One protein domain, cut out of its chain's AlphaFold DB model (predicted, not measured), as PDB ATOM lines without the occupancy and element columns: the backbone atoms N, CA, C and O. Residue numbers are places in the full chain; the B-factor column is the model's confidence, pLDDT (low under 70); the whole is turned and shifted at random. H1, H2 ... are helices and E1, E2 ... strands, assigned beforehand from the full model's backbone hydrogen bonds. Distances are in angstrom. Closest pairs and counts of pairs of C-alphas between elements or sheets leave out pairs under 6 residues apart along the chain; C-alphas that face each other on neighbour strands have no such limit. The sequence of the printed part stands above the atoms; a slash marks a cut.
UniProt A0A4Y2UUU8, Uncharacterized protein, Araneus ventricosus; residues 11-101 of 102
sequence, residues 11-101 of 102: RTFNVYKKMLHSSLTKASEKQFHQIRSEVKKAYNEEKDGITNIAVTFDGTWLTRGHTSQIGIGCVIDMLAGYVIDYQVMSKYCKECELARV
ATOM      1  N   ARG A  11      10.122  31.788  -6.757       92.25
ATOM      2  CA  ARG A  11       9.193  32.841  -7.188       92.25
ATOM      3  C   ARG A  11       7.847  32.249  -7.598       92.25
ATOM      4  O   ARG A  11       6.818  32.666  -7.073       92.25
ATOM      5  N   THR A  12       7.863  31.276  -8.505       94.00
ATOM      6  CA  THR A  12       6.654  30.599  -8.990       94.00
ATOM      7  C   THR A  12       5.923  29.900  -7.842       94.00
ATOM      8  O   THR A  12       4.714  30.067  -7.699       94.00
ATOM      9  N   PHE A  13       6.654  29.213  -6.959       92.19
ATOM     10  CA  PHE A  13       6.092  28.562  -5.774       92.19
ATOM     11  C   PHE A  13       5.359  29.548  -4.863       92.19
ATOM     12  O   PHE A  13       4.213  29.312  -4.481       92.19
ATOM     13  N   ASN A  14       5.980  30.689  -4.558       93.62
ATOM     14  CA  ASN A  14       5.370  31.702  -3.701       93.62
ATOM     15  C   ASN A  14       4.113  32.329  -4.319       93.62
ATOM     16  O   ASN A  14       3.182  32.657  -3.583       93.62
ATOM     17  N   VAL A  15       4.060  32.476  -5.647       95.62
ATOM     18  CA  VAL A  15       2.853  32.945  -6.347       95.62
ATOM     19  C   VAL A  15       1.708  31.957  -6.143       95.62
ATOM     20  O   VAL A  15       0.663  32.344  -5.622       95.62
ATOM     21  N   TYR A  16       1.919  30.675  -6.455       95.56
ATOM     22  CA  TYR A  16       0.879  29.657  -6.278       95.56
ATOM     23  C   TYR A  16       0.475  29.479  -4.816       95.56
ATOM     24  O   TYR A  16      -0.714  29.386  -4.526       95.56
ATOM     25  N   LYS A  17       1.432  29.517  -3.881       95.00
ATOM     26  CA  LYS A  17       1.151  29.479  -2.440       95.00
ATOM     27  C   LYS A  17       0.194  30.599  -2.025       95.00
ATOM     28  O   LYS A  17      -0.774  30.334  -1.320       95.00
ATOM     29  N   LYS A  18       0.442  31.839  -2.463       96.38
ATOM     30  CA  LYS A  18      -0.429  32.987  -2.155       96.38
ATOM     31  C   LYS A  18      -1.813  32.844  -2.783       96.38
ATOM     32  O   LYS A  18      -2.804  33.123  -2.113       96.38
ATOM     33  N   MET A  19      -1.880  32.392  -4.036       97.06
ATOM     34  CA  MET A  19      -3.152  32.151  -4.723       97.06
ATOM     35  C   MET A  19      -3.984  31.095  -3.991       97.06
ATOM     36  O   MET A  19      -5.130  31.359  -3.644       97.06
ATOM     37  N   LEU A  20      -3.384  29.940  -3.690       97.00
ATOM     38  CA  LEU A  20      -4.038  28.857  -2.958       97.00
ATOM     39  C   LEU A  20      -4.508  29.319  -1.584       97.00
ATOM     40  O   LEU A  20      -5.657  29.081  -1.231       97.00
ATOM     41  N   HIS A  21      -3.651  30.015  -0.834       94.75
ATOM     42  CA  HIS A  21      -4.019  30.535   0.477       94.75
ATOM     43  C   HIS A  21      -5.233  31.465   0.390       94.75
ATOM     44  O   HIS A  21      -6.207  31.251   1.098       94.75
ATOM     45  N   SER A  22      -5.229  32.433  -0.533       96.81
ATOM     46  CA  SER A  22      -6.360  33.352  -0.706       96.81
ATOM     47  C   SER A  22      -7.654  32.628  -1.090       96.81
ATOM     48  O   SER A  22      -8.711  32.922  -0.531       96.81
ATOM     49  N   SER A  23      -7.584  31.674  -2.021       97.44
ATOM     50  CA  SER A  23      -8.748  30.894  -2.445       97.44
ATOM     51  C   SER A  23      -9.306  30.030  -1.315       97.44
ATOM     52  O   SER A  23     -10.521  29.991  -1.126       97.44
ATOM     53  N   LEU A  24      -8.434  29.376  -0.543       95.62
ATOM     54  CA  LEU A  24      -8.828  28.536   0.588       95.62
ATOM     55  C   LEU A  24      -9.440  29.357   1.725       95.62
ATOM     56  O   LEU A  24     -10.454  28.937   2.276       95.62
ATOM     57  N   THR A  25      -8.887  30.533   2.037       95.38
ATOM     58  CA  THR A  25      -9.449  31.425   3.061       95.38
ATOM     59  C   THR A  25     -10.873  31.841   2.696       95.38
ATOM     60  O   THR A  25     -11.786  31.636   3.489       95.38
ATOM     61  N   LYS A  26     -11.097  32.298   1.457       96.81
ATOM     62  CA  LYS A  26     -12.435  32.690   0.977       96.81
ATOM     63  C   LYS A  26     -13.436  31.535   0.999       96.81
ATOM     64  O   LYS A  26     -14.592  31.715   1.378       96.81
ATOM     65  N   ALA A  27     -13.007  30.347   0.566       96.69
ATOM     66  CA  ALA A  27     -13.852  29.156   0.597       96.69
ATOM     67  C   ALA A  27     -14.227  28.779   2.038       96.69
ATOM     68  O   ALA A  27     -15.394  28.506   2.314       96.69
ATOM     69  N   SER A  28     -13.255  28.840   2.951       94.94
ATOM     70  CA  SER A  28     -13.458  28.555   4.373       94.94
ATOM     71  C   SER A  28     -14.437  29.544   4.998       94.94
ATOM     72  O   SER A  28     -15.412  29.117   5.602       94.94
ATOM     73  N   GLU A  29     -14.252  30.851   4.799       95.94
ATOM     74  CA  GLU A  29     -15.162  31.889   5.310       95.94
ATOM     75  C   GLU A  29     -16.608  31.666   4.850       95.94
ATOM     76  O   GLU A  29     -17.538  31.694   5.660       95.94
ATOM     77  N   LYS A  30     -16.804  31.368   3.559       97.38
ATOM     78  CA  LYS A  30     -18.127  31.045   3.014       97.38
ATOM     79  C   LYS A  30     -18.730  29.814   3.695       97.38
ATOM     80  O   LYS A  30     -19.915  29.819   4.025       97.38
ATOM     81  N   GLN A  31     -17.928  28.775   3.906       97.06
ATOM     82  CA  GLN A  31     -18.385  27.545   4.542       97.06
ATOM     83  C   GLN A  31     -18.726  27.757   6.022       97.06
ATOM     84  O   GLN A  31     -19.778  27.305   6.467       97.06
ATOM     85  N   PHE A  32     -17.916  28.516   6.763       97.19
ATOM     86  CA  PHE A  32     -18.211  28.871   8.152       97.19
ATOM     87  C   PHE A  32     -19.484  29.707   8.281       97.19
ATOM     88  O   PHE A  32     -20.262  29.479   9.205       97.19
ATOM     89  N   HIS A  33     -19.760  30.619   7.345       96.62
ATOM     90  CA  HIS A  33     -21.040  31.331   7.320       96.62
ATOM     91  C   HIS A  33     -22.238  30.383   7.178       96.62
ATOM     92  O   HIS A  33     -23.227  30.539   7.894       96.62
ATOM     93  N   GLN A  34     -22.143  29.391   6.289       96.94
ATOM     94  CA  GLN A  34     -23.199  28.396   6.099       96.94
ATOM     95  C   GLN A  34     -23.366  27.514   7.340       96.94
ATOM     96  O   GLN A  34     -24.474  27.396   7.853       96.94
ATOM     97  N   ILE A  35     -22.267  26.974   7.875       96.88
ATOM     98  CA  ILE A  35     -22.271  26.139   9.084       96.88
ATOM     99  C   ILE A  35     -22.907  26.879  10.262       96.88
ATOM    100  O   ILE A  35     -23.793  26.343  10.918       96.88
ATOM    101  N   ARG A  36     -22.499  28.128  10.514       94.94
ATOM    102  CA  ARG A  36     -23.042  28.931  11.620       94.94
ATOM    103  C   ARG A  36     -24.544  29.179  11.454       94.94
ATOM    104  O   ARG A  36     -25.262  29.168  12.445       94.94
ATOM    105  N   SER A  37     -25.028  29.366  10.222       93.50
ATOM    106  CA  SER A  37     -26.467  29.477   9.953       93.50
ATOM    107  C   SER A  37     -27.211  28.171  10.242       93.50
ATOM    108  O   SER A  37     -28.272  28.213  10.857       93.50
ATOM    109  N   GLU A  38     -26.658  27.021   9.856       94.50
ATOM    110  CA  GLU A  38     -27.264  25.714  10.140       94.50
ATOM    111  C   GLU A  38     -27.279  25.396  11.641       94.50
ATOM    112  O   GLU A  38     -28.297  24.944  12.159       94.50
ATOM    113  N   VAL A  39     -26.202  25.718  12.365       95.31
ATOM    114  CA  VAL A  39     -26.154  25.581  13.830       95.31
ATOM    115  C   VAL A  39     -27.223  26.454  14.486       95.31
ATOM    116  O   VAL A  39     -27.999  25.954  15.292       95.31
ATOM    117  N   LYS A  40     -27.357  27.729  14.095       93.00
ATOM    118  CA  LYS A  40     -28.422  28.600  14.626       93.00
ATOM    119  C   LYS A  40     -29.825  28.021  14.424       93.00
ATOM    120  O   LYS A  40     -30.642  28.063  15.342       93.00
ATOM    121  N   LYS A  41     -30.098  27.444  13.248       91.88
ATOM    122  CA  LYS A  41     -31.379  26.775  12.970       91.88
ATOM    123  C   LYS A  41     -31.590  25.557  13.868       91.88
ATOM    124  O   LYS A  41     -32.695  25.371  14.364       91.88
ATOM    125  N   ALA A  42     -30.549  24.756  14.103       93.31
ATOM    126  CA  ALA A  42     -30.632  23.561  14.943       93.31
ATOM    127  C   ALA A  42     -31.022  23.876  16.399       93.31
ATOM    128  O   ALA A  42     -31.744  23.099  17.019       93.31
ATOM    129  N   TYR A  43     -30.607  25.033  16.924       92.44
ATOM    130  CA  TYR A  43     -30.959  25.496  18.273       92.44
ATOM    131  C   TYR A  43     -32.271  26.296  18.342       92.44
ATOM    132  O   TYR A  43     -32.594  26.826  19.400       92.44
ATOM    133  N   ASN A  44     -33.053  26.359  17.255       86.88
ATOM    134  CA  ASN A  44     -34.275  27.168  17.154       86.88
ATOM    135  C   ASN A  44     -34.032  28.652  17.482       86.88
ATOM    136  O   ASN A  44     -34.630  29.168  18.422       86.88
ATOM    137  N   GLU A  45     -33.141  29.287  16.707       75.25
ATOM    138  CA  GLU A  45     -32.760  30.712  16.735       75.25
ATOM    139  C   GLU A  45     -33.610  31.608  17.664       75.25
ATOM    140  O   GLU A  45     -34.801  31.839  17.438       75.25
ATOM    141  N   GLU A  46     -32.977  32.129  18.719       76.06
ATOM    142  CA  GLU A  46     -33.632  32.986  19.711       76.06
ATOM    143  C   GLU A  46     -34.072  34.336  19.114       76.06
ATOM    144  O   GLU A  46     -33.462  34.882  18.191       76.06
ATOM    145  N   LYS A  47     -35.153  34.906  19.664       69.62
ATOM    146  CA  LYS A  47     -35.816  36.107  19.119       69.62
ATOM    147  C   LYS A  47     -34.979  37.388  19.199       69.62
ATOM    148  O   LYS A  47     -35.296  38.351  18.506       69.62
ATOM    149  N   ASP A  48     -33.965  37.421  20.052       80.81
ATOM    150  CA  ASP A  48     -33.047  38.551  20.225       80.81
ATOM    151  C   ASP A  48     -31.849  38.508  19.254       80.81
ATOM    152  O   ASP A  48     -31.023  39.422  19.241       80.81
ATOM    153  N   GLY A  49     -31.766  37.469  18.412       79.44
ATOM    154  CA  GLY A  49     -30.684  37.261  17.452       79.44
ATOM    155  C   GLY A  49     -29.412  36.651  18.052       79.44
ATOM    156  O   GLY A  49     -28.435  36.456  17.315       79.44
ATOM    157  N   ILE A  50     -29.409  36.326  19.351       85.88
ATOM    158  CA  ILE A  50     -28.293  35.697  20.061       85.88
ATOM    159  C   ILE A  50     -28.688  34.267  20.418       85.88
ATOM    160  O   ILE A  50     -29.519  34.019  21.273       85.88
ATOM    161  N   THR A  51     -28.063  33.292  19.768       89.94
ATOM    162  CA  THR A  51     -28.323  31.876  20.053       89.94
ATOM    163  C   THR A  51     -27.301  31.349  21.048       89.94
ATOM    164  O   THR A  51     -26.106  31.322  20.738       89.94
ATOM    165  N   ASN A  52     -27.756  30.901  22.218       91.75
ATOM    166  CA  ASN A  52     -26.895  30.198  23.162       91.75
ATOM    167  C   ASN A  52     -26.611  28.778  22.654       91.75
ATOM    168  O   ASN A  52     -27.532  28.028  22.333       91.75
ATOM    169  N   ILE A  53     -25.334  28.401  22.590       93.62
ATOM    170  CA  ILE A  53     -24.898  27.093  22.087       93.62
ATOM    171  C   ILE A  53     -23.950  26.416  23.072       93.62
ATOM    172  O   ILE A  53     -23.179  27.077  23.771       93.62
ATOM    173  N   ALA A  54     -23.987  25.086  23.103       96.06
ATOM    174  CA  ALA A  54     -23.007  24.286  23.822       96.06
ATOM    175  C   ALA A  54     -21.893  23.871  22.861       96.06
ATOM    176  O   ALA A  54     -22.161  23.429  21.745       96.06
ATOM    177  N   VAL A  55     -20.637  23.988  23.292       97.75
ATOM    178  CA  VAL A  55     -19.481  23.670  22.448       97.75
ATOM    179  C   VAL A  55     -18.506  22.740  23.156       97.75
ATOM    180  O   VAL A  55     -18.349  22.783  24.377       97.75
ATOM    181  N   THR A  56     -17.822  21.922  22.370       98.06
ATOM    182  CA  THR A  56     -16.580  21.247  22.750       98.06
ATOM    183  C   THR A  56     -15.403  21.866  22.019       98.06
ATOM    184  O   THR A  56     -15.552  22.646  21.076       98.06
ATOM    185  N   PHE A  57     -14.208  21.531  22.488       97.12
ATOM    186  CA  PHE A  57     -12.966  21.981  21.893       97.12
ATOM    187  C   PHE A  57     -12.061  20.782  21.649       97.12
ATOM    188  O   PHE A  57     -11.881  19.952  22.540       97.12
ATOM    189  N   ASP A  58     -11.475  20.729  20.462       96.00
ATOM    190  CA  ASP A  58     -10.428  19.770  20.128       96.00
ATOM    191  C   ASP A  58      -9.364  20.447  19.261       96.00
ATOM    192  O   ASP A  58      -9.566  21.537  18.720       96.00
ATOM    193  N   GLY A  59      -8.200  19.826  19.131       93.00
ATOM    194  CA  GLY A  59      -7.114  20.375  18.347       93.00
ATOM    195  C   GLY A  59      -6.113  19.324  17.912       93.00
ATOM    196  O   GLY A  59      -6.009  18.230  18.461       93.00
ATOM    197  N   THR A  60      -5.324  19.680  16.907       92.31
ATOM    198  CA  THR A  60      -4.263  18.811  16.407       92.31
ATOM    199  C   THR A  60      -2.994  19.591  16.105       92.31
ATOM    200  O   THR A  60      -2.984  20.817  15.970       92.31
ATOM    201  N   TRP A  61      -1.896  18.858  16.007       92.38
ATOM    202  CA  TRP A  61      -0.581  19.379  15.675       92.38
ATOM    203  C   TRP A  61      -0.243  19.027  14.228       92.38
ATOM    204  O   TRP A  61      -0.575  17.940  13.760       92.38
ATOM    205  N   LEU A  62       0.456  19.926  13.528       90.94
ATOM    206  CA  LEU A  62       0.857  19.703  12.136       90.94
ATOM    207  C   LEU A  62       1.706  18.433  11.967       90.94
ATOM    208  O   LEU A  62       1.559  17.714  10.982       90.94
ATOM    209  N   THR A  63       2.594  18.154  12.925       88.00
ATOM    210  CA  THR A  63       3.416  16.940  12.948       88.00
ATOM    211  C   THR A  63       3.176  16.124  14.217       88.00
ATOM    212  O   THR A  63       2.943  16.661  15.301       88.00
ATOM    213  N   ARG A  64       3.250  14.793  14.088       80.94
ATOM    214  CA  ARG A  64       3.205  13.866  15.230       80.94
ATOM    215  C   ARG A  64       4.497  13.953  16.056       80.94
ATOM    216  O   ARG A  64       5.566  14.195  15.505       80.94
ATOM    217  N   GLY A  65       4.400  13.685  17.362       76.56
ATOM    218  CA  GLY A  65       5.564  13.445  18.230       76.56
ATOM    219  C   GLY A  65       6.096  14.647  19.020       76.56
ATOM    220  O   GLY A  65       7.304  14.816  19.091       76.56
ATOM    221  N   HIS A  66       5.228  15.481  19.608       72.44
ATOM    222  CA  HIS A  66       5.569  16.605  20.516       72.44
ATOM    223  C   HIS A  66       6.577  17.659  20.003       72.44
ATOM    224  O   HIS A  66       6.924  18.582  20.735       72.44
ATOM    225  N   THR A  67       7.010  17.586  18.745       82.25
ATOM    226  CA  THR A  67       7.975  18.514  18.132       82.25
ATOM    227  C   THR A  67       7.314  19.617  17.308       82.25
ATOM    228  O   THR A  67       7.988  20.565  16.898       82.25
ATOM    229  N   SER A  68       6.001  19.526  17.073       84.88
ATOM    230  CA  SER A  68       5.296  20.494  16.241       84.88
ATOM    231  C   SER A  68       5.322  21.889  16.854       84.88
ATOM    232  O   SER A  68       4.949  22.097  18.009       84.88
ATOM    233  N   GLN A  69       5.710  22.861  16.034       88.75
ATOM    234  CA  GLN A  69       5.601  24.280  16.360       88.75
ATOM    235  C   GLN A  69       4.299  24.888  15.844       88.75
ATOM    236  O   GLN A  69       4.047  26.054  16.111       88.75
ATOM    237  N   ILE A  70       3.481  24.131  15.107       92.31
ATOM    238  CA  ILE A  70       2.231  24.613  14.516       92.31
ATOM    239  C   ILE A  70       1.097  23.693  14.958       92.31
ATOM    240  O   ILE A  70       1.190  22.466  14.833       92.31
ATOM    241  N   GLY A  71       0.037  24.285  15.486       93.56
ATOM    242  CA  GLY A  71      -1.173  23.590  15.899       93.56
ATOM    243  C   GLY A  71      -2.416  24.305  15.397       93.56
ATOM    244  O   GLY A  71      -2.360  25.457  14.961       93.56
ATOM    245  N   ILE A  72      -3.537  23.607  15.463       94.69
ATOM    246  CA  ILE A  72      -4.860  24.159  15.216       94.69
ATOM    247  C   ILE A  72      -5.777  23.747  16.362       94.69
ATOM    248  O   ILE A  72      -5.755  22.592  16.785       94.69
ATOM    249  N   GLY A  73      -6.547  24.705  16.866       96.00
ATOM    250  CA  GLY A  73      -7.665  24.474  17.772       96.00
ATOM    251  C   GLY A  73      -8.980  24.712  17.042       96.00
ATOM    252  O   GLY A  73      -9.067  25.627  16.225       96.00
ATOM    253  N   CYS A  74      -9.985  23.900  17.339       97.50
ATOM    254  CA  CYS A  74     -11.300  23.922  16.717       97.50
ATOM    255  C   CYS A  74     -12.379  23.973  17.802       97.50
ATOM    256  O   CYS A  74     -12.355  23.189  18.749       97.50
ATOM    257  N   VAL A  75     -13.347  24.871  17.627       97.94
ATOM    258  CA  VAL A  75     -14.573  24.922  18.429       97.94
ATOM    259  C   VAL A  75     -15.648  24.141  17.686       97.94
ATOM    260  O   VAL A  75     -15.942  24.437  16.525       97.94
ATOM    261  N   ILE A  76     -16.219  23.142  18.348       98.12
ATOM    262  CA  ILE A  76     -17.170  22.196  17.769       98.12
ATOM    263  C   ILE A  76     -18.506  22.368  18.483       98.12
ATOM    264  O   ILE A  76     -18.576  22.256  19.704       98.12
ATOM    265  N   ASP A  77     -19.567  22.643  17.734       97.81
ATOM    266  CA  ASP A  77     -20.919  22.668  18.279       97.81
ATOM    267  C   ASP A  77     -21.351  21.268  18.743       97.81
ATOM    268  O   ASP A  77     -21.178  20.283  18.025       97.81
ATOM    269  N   MET A  78     -21.942  21.183  19.933       97.38
ATOM    270  CA  MET A  78     -22.348  19.915  20.540       97.38
ATOM    271  C   MET A  78     -23.588  19.290  19.905       97.38
ATOM    272  O   MET A  78     -23.728  18.069  19.949       97.38
ATOM    273  N   LEU A  79     -24.495  20.095  19.346       95.75
ATOM    274  CA  LEU A  79     -25.769  19.597  18.827       95.75
ATOM    275  C   LEU A  79     -25.642  19.088  17.388       95.75
ATOM    276  O   LEU A  79     -26.041  17.965  17.090       95.75
ATOM    277  N   ALA A  80     -25.086  19.905  16.495       95.06
ATOM    278  CA  ALA A  80     -24.901  19.579  15.085       95.06
ATOM    279  C   ALA A  80     -23.564  18.873  14.802       95.06
ATOM    280  O   ALA A  80     -23.391  18.297  13.730       95.06
ATOM    281  N   GLY A  81     -22.604  18.932  15.733       96.00
ATOM    282  CA  GLY A  81     -21.283  18.315  15.577       96.00
ATOM    283  C   GLY A  81     -20.360  19.043  14.594       96.00
ATOM    284  O   GLY A  81     -19.330  18.496  14.198       96.00
ATOM    285  N   TYR A  82     -20.711  20.257  14.163       97.25
ATOM    286  CA  TYR A  82     -19.907  21.019  13.210       97.25
ATOM    287  C   TYR A  82     -18.819  21.844  13.892       97.25
ATOM    288  O   TYR A  82     -19.035  22.437  14.945       97.25
ATOM    289  N   VAL A  83     -17.671  21.979  13.226       97.12
ATOM    290  CA  VAL A  83     -16.677  22.999  13.582       97.12
ATOM    291  C   VAL A  83     -17.245  24.369  13.214       97.12
ATOM    292  O   VAL A  83     -17.478  24.646  12.039       97.12
ATOM    293  N   ILE A  84     -17.461  25.230  14.204       97.06
ATOM    294  CA  ILE A  84     -18.032  26.574  14.013       97.06
ATOM    295  C   ILE A  84     -16.969  27.670  13.984       97.06
ATOM    296  O   ILE A  84     -17.217  28.758  13.455       97.06
ATOM    297  N   ASP A  85     -15.792  27.384  14.537       96.69
ATOM    298  CA  ASP A  85     -14.644  28.278  14.511       96.69
ATOM    299  C   ASP A  85     -13.329  27.515  14.690       96.69
ATOM    300  O   ASP A  85     -13.314  26.384  15.186       96.69
ATOM    301  N   TYR A  86     -12.221  28.127  14.280       96.00
ATOM    302  CA  TYR A  86     -10.891  27.543  14.420       96.00
ATOM    303  C   TYR A  86      -9.810  28.615  14.567       96.00
ATOM    304  O   TYR A  86      -9.935  29.727  14.061       96.00
ATOM    305  N   GLN A  87      -8.697  28.246  15.195       95.06
ATOM    306  CA  GLN A  87      -7.519  29.096  15.307       95.06
ATOM    307  C   GLN A  87      -6.254  28.293  15.021       95.06
ATOM    308  O   GLN A  87      -5.955  27.306  15.693       95.06
ATOM    309  N   VAL A  88      -5.467  28.755  14.046       92.75
ATOM    310  CA  VAL A  88      -4.110  28.247  13.811       92.75
ATOM    311  C   VAL A  88      -3.148  28.983  14.739       92.75
ATOM    312  O   VAL A  88      -3.141  30.213  14.792       92.75
ATOM    313  N   MET A  89      -2.327  28.235  15.467       90.75
ATOM    314  CA  MET A  89      -1.354  28.758  16.422       90.75
ATOM    315  C   MET A  89       0.054  28.298  16.053       90.75
ATOM    316  O   MET A  89       0.261  27.165  15.617       90.75
ATOM    317  N   SER A  90       1.032  29.175  16.265       90.50
ATOM    318  CA  SER A  90       2.449  28.887  16.055       90.50
ATOM    319  C   SER A  90       3.236  29.199  17.325       90.50
ATOM    320  O   SER A  90       3.143  30.299  17.859       90.50
ATOM    321  N   LYS A  91       4.042  28.243  17.788       86.56
ATOM    322  CA  LYS A  91       5.085  28.449  18.805       86.56
ATOM    323  C   LYS A  91       6.356  29.068  18.215       86.56
ATOM    324  O   LYS A  91       7.229  29.508  18.958       86.56
ATOM    325  N   TYR A  92       6.466  29.120  16.887       86.38
ATOM    326  CA  TYR A  92       7.536  29.835  16.205       86.38
ATOM    327  C   TYR A  92       7.219  31.331  16.127       86.38
ATOM    328  O   TYR A  92       6.172  31.718  15.602       86.38
ATOM    329  N   CYS A  93       8.158  32.150  16.596       85.75
ATOM    330  CA  CYS A  93       8.134  33.603  16.487       85.75
ATOM    331  C   CYS A  93       9.457  34.082  15.878       85.75
ATOM    332  O   CYS A  93      10.523  33.846  16.455       85.75
ATOM    333  N   LYS A  94       9.395  34.757  14.718       85.38
ATOM    334  CA  LYS A  94      10.600  35.246  14.025       85.38
ATOM    335  C   LYS A  94      11.342  36.295  14.849       85.38
ATOM    336  O   LYS A  94      12.567  36.302  14.856       85.38
ATOM    337  N   GLU A  95      10.614  37.144  15.565       89.81
ATOM    338  CA  GLU A  95      11.204  38.160  16.440       89.81
ATOM    339  C   GLU A  95      11.974  37.516  17.596       89.81
ATOM    340  O   GLU A  95      13.128  37.865  17.830       89.81
ATOM    341  N   CYS A  96      11.395  36.502  18.255       88.75
ATOM    342  CA  CYS A  96      12.092  35.746  19.301       88.75
ATOM    343  C   CYS A  96      13.323  35.003  18.768       88.75
ATOM    344  O   CYS A  96      14.301  34.853  19.494       88.75
ATOM    345  N   GLU A  97      13.282  34.513  17.527       90.06
ATOM    346  CA  GLU A  97      14.443  33.898  16.880       90.06
ATOM    347  C   GLU A  97      15.568  34.922  16.690       90.06
ATOM    348  O   GLU A  97      16.696  34.652  17.082       90.06
ATOM    349  N   LEU A  98      15.260  36.104  16.144       92.00
ATOM    350  CA  LEU A  98      16.244  37.165  15.910       92.00
ATOM    351  C   LEU A  98      16.829  37.714  17.219       92.00
ATOM    352  O   LEU A  98      18.028  37.966  17.290       92.00
ATOM    353  N   ALA A  99      16.013  37.836  18.267       90.94
ATOM    354  CA  ALA A  99      16.451  38.315  19.576       90.94
ATOM    355  C   ALA A  99      17.431  37.367  20.296       90.94
ATOM    356  O   ALA A  99      18.138  37.818  21.185       90.94
ATOM    357  N   ARG A 100      17.490  36.077  19.933       81.69
ATOM    358  CA  ARG A 100      18.455  35.109  20.500       81.69
ATOM    359  C   ARG A 100      19.858  35.209  19.903       81.69
ATOM    360  O   ARG A 100      20.771  34.569  20.415       81.69
ATOM    361  N   VAL A 101      19.992  35.895  18.769       71.44
ATOM    362  CA  VAL A 101      21.256  36.028  18.027       71.44
ATOM    363  C   VAL A 101      21.984  37.330  18.402       71.44
ATOM    364  O   VAL A 101      23.143  37.502  18.030       71.44
TER     365      VAL A 101
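What this domain is: This is residues 11 to 101 of the 102 residues of an uncharacterized protein of Araneus ventricosus (UniProt A0A4Y2UUU8). One long helix, H1, and a narrow three-stranded sheet form an open V: residues 29 to 39 of H1 come near the sheet, while residues 11 to 28 stick out free. Short H2 sticks out as a tail after E3. The printed part has 91 residues with two named helices and three named strands, in the order H1 E1 E2 E3 H2; the sheet, E1 - E2 - E3, is antiparallel, and the class is mixed, helices and strands. The whole is only just loose, close to extended, with a radius of gyration of the C-alphas of 17.9 A, and elongated, spanning 56 by 32 by 25 A.

Where its parts are: Find C-alpha 11 at (9.193, 32.841, -7.188); from there H1, residues 11 to 42, runs 46.5 A to C-alpha 42 at (-30.632, 23.561, 14.943). Next come E1, residues 55 to 61, 20.5 A; E2, residues 70 to 77, 23.5 A; and E3, residues 83 to 90, 20.2 A. H2, residues 94 to 99, ends at C-alpha 99, (16.451, 38.315, 19.576).

How they stand to each other: Look first at the sheet, a meander, each strand the antiparallel neighbour of the one before. E1 and E2 form a hairpin at 160 degrees, with N 56 and O 76 2.8 A apart, within hydrogen-bond range. E2 and E3 form another at 163 degrees, with N 73 and O 87 2.9 A apart, also within range. The sheet is twisted, its C-alphas up to 4.2 A off its best plane. H1 only grazes it; the closest C-alphas of H1 and E3, Arg 36 and Ile 84, are 6.0 A apart. H2 is not on the sheet and is apart from H1. In H1 and H2 every O i to N i+4 pair is within hydrogen-bond range.

The domain as a whole: The two C-alphas farthest apart, Lys 47 and Val 101, are 57.1 A apart. The printed part has no cut. The link from H1 to E1, residues 43 to 54, is long. Mean pLDDT of the printed part is 91.8; look for low confidence at residue 47, under 70.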